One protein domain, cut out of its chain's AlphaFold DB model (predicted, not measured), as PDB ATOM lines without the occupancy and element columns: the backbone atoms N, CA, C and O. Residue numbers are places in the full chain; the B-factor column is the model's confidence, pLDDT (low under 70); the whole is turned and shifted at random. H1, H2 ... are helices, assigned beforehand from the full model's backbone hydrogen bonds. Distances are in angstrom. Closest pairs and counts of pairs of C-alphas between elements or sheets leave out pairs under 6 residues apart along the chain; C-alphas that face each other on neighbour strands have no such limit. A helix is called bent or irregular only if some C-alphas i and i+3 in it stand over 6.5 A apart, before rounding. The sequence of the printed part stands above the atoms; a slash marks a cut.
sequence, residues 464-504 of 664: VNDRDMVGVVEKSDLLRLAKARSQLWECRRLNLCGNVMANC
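AT A GLANCE: This is residues 464 to 504 of the 664 residues of an uncharacterized protein of Tetradesmus obliquus (UniProt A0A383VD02). The model is one long, straight helix, H2, with a small hook at its first end, where residues 464 to 474, holding the four-residue helix H1, fold back beside the beginning of H2. The rest of H2, residues 486 to 503, sticks out as a free arm together with Cys 504 and makes most of the length. The printed part has 41 residues with two named helices, H1 then H2, and no named strand; its class is all helix. It is extended, with a radius of gyration of the C-alphas of 14.5 A and spans of 45 by 18 by 7 A.

HOW THE PARTS SIT: H1, residues 466 to 469, is joined by a tight link of 5 residues to H2, residues 475 to 503. The two helices are close but not clearly touching: their closest C-alphas, those of Met 469 and Leu 478, are 7.9 A apart. Their centres are 18.8 A apart. In H2 every O i to N i+4 pair is within hydrogen-bond range; H1 is too short for such a pair, and its one O i to N i+3 pair is within range.

IN THESE COORDINATES: H1 begins at Asp 466, with its C-alpha at (138.145, 204.440, 153.003), and ends at Met 469. H2 runs from C-alpha 475 at (133.961, 189.903, 148.695) to C-alpha 503 at (173.388, 200.370, 153.810), 41.1 A from first to last C-alpha; H1 measures 5.2 A. Neither helix is bent or irregular.

THE WHOLE: The two C-alphas farthest apart are those of Val 473 and Cys 504, at 45.4 A. The printed part has no cut, and its one link between helices is tight. Residues 486 to 504 stand free. The mean pLDDT of the printed part is 70.0, and residues 487 to 504 are under 70.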
ATOM      1  N   VAL A 464     144.898 201.997 151.958       81.81
ATOM      2  CA  VAL A 464     143.836 202.268 150.981       81.81
ATOM      3  C   VAL A 464     142.814 203.186 151.642       81.81
ATOM      4  O   VAL A 464     142.304 202.877 152.717       81.81
ATOM      5  N   ASN A 465     142.543 204.339 151.024       83.19
ATOM      6  CA  ASN A 465     141.606 205.308 151.581       83.19
ATOM      7  C   ASN A 465     140.221 204.670 151.704       83.19
ATOM      8  O   ASN A 465     139.761 204.014 150.771       83.19
ATOM      9  N   ASP A 466     139.512 204.943 152.804       83.50
ATOM     10  CA  ASP A 466     138.145 204.440 153.003       83.50
ATOM     11  C   ASP A 466     137.229 204.792 151.821       83.50
ATOM     12  O   ASP A 466     136.378 203.999 151.436       83.50
ATOM     13  N   ARG A 467     137.479 205.932 151.165       82.75
ATOM     14  CA  ARG A 467     136.755 206.390 149.975       82.75
ATOM     15  C   ARG A 467     136.851 205.438 148.776       82.75
ATOM     16  O   ARG A 467     135.886 205.343 148.032       82.75
ATOM     17  N   ASP A 468     137.969 204.729 148.625       77.69
ATOM     18  CA  ASP A 468     138.191 203.765 147.537       77.69
ATOM     19  C   ASP A 468     137.548 202.397 147.845       77.69
ATOM     20  O   ASP A 468     137.406 201.556 146.961       77.69
ATOM     21  N   MET A 469     137.145 202.169 149.102       80.38
ATOM     22  CA  MET A 469     136.407 200.978 149.533       80.38
ATOM     23  C   MET A 469     134.891 201.217 149.616       80.38
ATOM     24  O   MET A 469     134.118 200.260 149.718       80.38
ATOM     25  N   VAL A 470     134.447 202.480 149.592       74.50
ATOM     26  CA  VAL A 470     133.027 202.854 149.599       74.50
ATOM     27  C   VAL A 470     132.411 202.478 148.251       74.50
ATOM     28  O   VAL A 470     132.755 203.040 147.218       74.50
ATOM     29  N   GLY A 471     131.495 201.508 148.275       78.00
ATOM     30  CA  GLY A 471     130.818 200.971 147.088       78.00
ATOM     31  C   GLY A 471     131.254 199.556 146.704       78.00
ATOM     32  O   GLY A 471     130.562 198.905 145.927       78.00
ATOM     33  N   VAL A 472     132.334 199.034 147.295       73.19
ATOM     34  CA  VAL A 472     132.752 197.641 147.090       73.19
ATOM     35  C   VAL A 472     131.988 196.744 148.065       73.19
ATOM     36  O   VAL A 472     132.364 196.586 149.233       73.19
ATOM     37  N   VAL A 473     130.852 196.221 147.601       75.75
ATOM     38  CA  VAL A 473     129.949 195.384 148.410       75.75
ATOM     39  C   VAL A 473     130.361 193.911 148.355       75.75
ATOM     40  O   VAL A 473     130.216 193.191 149.343       75.75
ATOM     41  N   GLU A 474     130.930 193.466 147.235       88.25
ATOM     42  CA  GLU A 474     131.256 192.059 147.018       88.25
ATOM     43  C   GLU A 474     132.642 191.670 147.552       88.25
ATOM     44  O   GLU A 474     133.641 192.379 147.395       88.25
ATOM     45  N   LYS A 475     132.714 190.483 148.168       89.38
ATOM     46  CA  LYS A 475     133.961 189.903 148.695       89.38
ATOM     47  C   LYS A 475     135.017 189.723 147.595       89.38
ATOM     48  O   LYS A 475     136.201 189.908 147.859       89.38
ATOM     49  N   SER A 476     134.586 189.378 146.382       84.31
ATOM     50  CA  SER A 476     135.409 189.172 145.182       84.31
ATOM     51  C   SER A 476     136.230 190.410 144.808       84.31
ATOM     52  O   SER A 476     137.424 190.299 144.528       84.31
ATOM     53  N   ASP A 477     135.624 191.593 144.855       85.44
ATOM     54  CA  ASP A 477     136.282 192.844 144.482       85.44
ATOM     55  C   ASP A 477     137.232 193.344 145.572       85.44
ATOM     56  O   ASP A 477     138.331 193.811 145.268       85.44
ATOM     57  N   LEU A 478     136.879 193.151 146.848       87.56
ATOM     58  CA  LEU A 478     137.808 193.380 147.958       87.56
ATOM     59  C   LEU A 478     139.013 192.439 147.876       87.56
ATOM     60  O   LEU A 478     140.138 192.877 148.100       87.56
ATOM     61  N   LEU A 479     138.797 191.179 147.490       88.25
ATOM     62  CA  LEU A 479     139.861 190.206 147.228       88.25
ATOM     63  C   LEU A 479     140.774 190.645 146.085       88.25
ATOM     64  O   LEU A 479     141.993 190.604 146.232       88.25
ATOM     65  N   ARG A 480     140.215 191.112 144.962       81.38
ATOM     66  CA  ARG A 480     141.008 191.644 143.841       81.38
ATOM     67  C   ARG A 480     141.832 192.856 144.261       81.38
ATOM     68  O   ARG A 480     143.025 192.918 143.959       81.38
ATOM     69  N   LEU A 481     141.223 193.788 144.994       84.06
ATOM     70  CA  LEU A 481     141.901 194.984 145.487       84.06
ATOM     71  C   LEU A 481     143.016 194.621 146.479       84.06
ATOM     72  O   LEU A 481     144.121 195.159 146.394       84.06
ATOM     73  N   ALA A 482     142.754 193.671 147.378       84.56
ATOM     74  CA  ALA A 482     143.715 193.194 148.364       84.56
ATOM     75  C   ALA A 482     144.866 192.410 147.720       84.56
ATOM     76  O   ALA A 482     146.013 192.623 148.104       84.56
ATOM     77  N   LYS A 483     144.613 191.597 146.686       84.00
ATOM     78  CA  LYS A 483     145.664 190.929 145.898       84.00
ATOM     79  C   LYS A 483     146.556 191.935 145.171       84.00
ATOM     80  O   LYS A 483     147.777 191.882 145.315       84.00
ATOM     81  N   ALA A 484     145.963 192.907 144.475       77.69
ATOM     82  CA  ALA A 484     146.715 193.964 143.796       77.69
ATOM     83  C   ALA A 484     147.558 194.797 144.780       77.69
ATOM     84  O   ALA A 484     148.682 195.209 144.480       77.69
ATOM     85  N   ARG A 485     147.037 195.040 145.988       77.88
ATOM     86  CA  ARG A 485     147.748 195.795 147.025       77.88
ATOM     87  C   ARG A 485     148.788 194.987 147.785       77.88
ATOM     88  O   ARG A 485     149.826 195.561 148.099       77.88
ATOM     89  N   SER A 486     148.564 193.696 148.004       74.12
ATOM     90  CA  SER A 486     149.551 192.771 148.570       74.12
ATOM     91  C   SER A 486     150.830 192.755 147.723       74.12
ATOM     92  O   SER A 486     151.925 192.939 148.247       74.12
ATOM     93  N   GLN A 487     150.690 192.723 146.394       68.94
ATOM     94  CA  GLN A 487     151.825 192.787 145.465       68.94
ATOM     95  C   GLN A 487     152.593 194.121 145.541       68.94
ATOM     96  O   GLN A 487     153.825 194.147 145.574       68.94
ATOM     97  N   LEU A 488     151.884 195.253 145.623       66.00
ATOM     98  CA  LEU A 488     152.504 196.574 145.820       66.00
ATOM     99  C   LEU A 488     153.196 196.697 147.183       66.00
ATOM    100  O   LEU A 488     154.237 197.353 147.299       66.00
ATOM    101  N   TRP A 489     152.616 196.085 148.211       65.81
ATOM    102  CA  TRP A 489     153.176 196.025 149.552       65.81
ATOM    103  C   TRP A 489     154.457 195.183 149.573       65.81
ATOM    104  O   TRP A 489     155.468 195.645 150.102       65.81
ATOM    105  N   GLU A 490     154.482 194.032 148.897       60.34
ATOM    106  CA  GLU A 490     155.697 193.229 148.729       60.34
ATOM    107  C   GLU A 490     156.776 193.968 147.941       60.34
ATOM    108  O   GLU A 490     157.930 193.980 148.365       60.34
ATOM    109  N   CYS A 491     156.415 194.679 146.870       55.97
ATOM    110  CA  CYS A 491     157.360 195.513 146.126       55.97
ATOM    111  C   CYS A 491     157.985 196.605 147.009       55.97
ATOM    112  O   CYS A 491     159.190 196.858 146.936       55.97
ATOM    113  N   ARG A 492     157.192 197.252 147.874       60.81
ATOM    114  CA  ARG A 492     157.707 198.242 148.836       60.81
ATOM    115  C   ARG A 492     158.578 197.599 149.907       60.81
ATOM    116  O   ARG A 492     159.630 198.156 150.213       60.81
ATOM    117  N   ARG A 493     158.180 196.440 150.439       59.47
ATOM    118  CA  ARG A 493     158.961 195.677 151.421       59.47
ATOM    119  C   ARG A 493     160.313 195.266 150.841       59.47
ATOM    120  O   ARG A 493     161.332 195.531 151.465       59.47
ATOM    121  N   LEU A 494     160.338 194.721 149.625       58.22
ATOM    122  CA  LEU A 494     161.562 194.343 148.913       58.22
ATOM    123  C   LEU A 494     162.453 195.552 148.606       58.22
ATOM    124  O   LEU A 494     163.669 195.464 148.743       58.22
ATOM    125  N   ASN A 495     161.871 196.705 148.262       58.44
ATOM    126  CA  ASN A 495     162.623 197.949 148.084       58.44
ATOM    127  C   ASN A 495     163.226 198.440 149.414       58.44
ATOM    128  O   ASN A 495     164.388 198.839 149.456       58.44
ATOM    129  N   LEU A 496     162.484 198.342 150.523       53.34
ATOM    130  CA  LEU A 496     163.008 198.635 151.859       53.34
ATOM    131  C   LEU A 496     164.142 197.678 152.245       53.34
ATOM    132  O   LEU A 496     165.195 198.146 152.666       53.34
ATOM    133  N   CYS A 497     163.971 196.369 152.042       47.06
ATOM    134  CA  CYS A 497     165.020 195.373 152.265       47.06
ATOM    135  C   CYS A 497     166.250 195.652 151.390       47.06
ATOM    136  O   CYS A 497     167.370 195.601 151.884       47.06
ATOM    137  N   GLY A 498     166.059 196.039 150.125       53.38
ATOM    138  CA  GLY A 498     167.140 196.453 149.229       53.38
ATOM    139  C   GLY A 498     167.879 197.707 149.707       53.38
ATOM    140  O   GLY A 498     169.101 197.764 149.619       53.38
ATOM    141  N   ASN A 499     167.169 198.689 150.269       51.16
ATOM    142  CA  ASN A 499     167.785 199.890 150.842       51.16
ATOM    143  C   ASN A 499     168.518 199.601 152.161       51.16
ATOM    144  O   ASN A 499     169.578 200.173 152.401       51.16
ATOM    145  N   VAL A 500     167.996 198.695 152.992       45.78
ATOM    146  CA  VAL A 500     168.682 198.225 154.206       45.78
ATOM    147  C   VAL A 500     169.950 197.460 153.825       45.78
ATOM    148  O   VAL A 500     171.018 197.782 154.332       45.78
ATOM    149  N   MET A 501     169.889 196.551 152.847       47.56
ATOM    150  CA  MET A 501     171.068 195.815 152.370       47.56
ATOM    151  C   MET A 501     172.104 196.712 151.675       47.56
ATOM    152  O   MET A 501     173.300 196.498 151.849       47.56
ATOM    153  N   ALA A 502     171.679 197.763 150.962       52.81
ATOM    154  CA  ALA A 502     172.587 198.765 150.395       52.81
ATOM    155  C   ALA A 502     173.343 199.568 151.472       52.81
ATOM    156  O   ALA A 502     174.461 200.019 151.227       52.81
ATOM    157  N   ASN A 503     172.760 199.712 152.664       47.34
ATOM    158  CA  ASN A 503     173.388 200.370 153.810       47.34
ATOM    159  C   ASN A 503     174.207 199.407 154.691       47.34
ATOM    160  O   ASN A 503     175.002 199.866 155.507       47.34
ATOM    161  N   CYS A 504     174.070 198.090 154.505       41.47
ATOM    162  CA  CYS A 504     174.836 197.054 155.210       41.47
ATOM    163  C   CYS A 504     176.085 196.580 154.435       41.47
ATOM    164  O   CYS A 504     176.619 195.511 154.720       41.47
TER     165      CYS A 504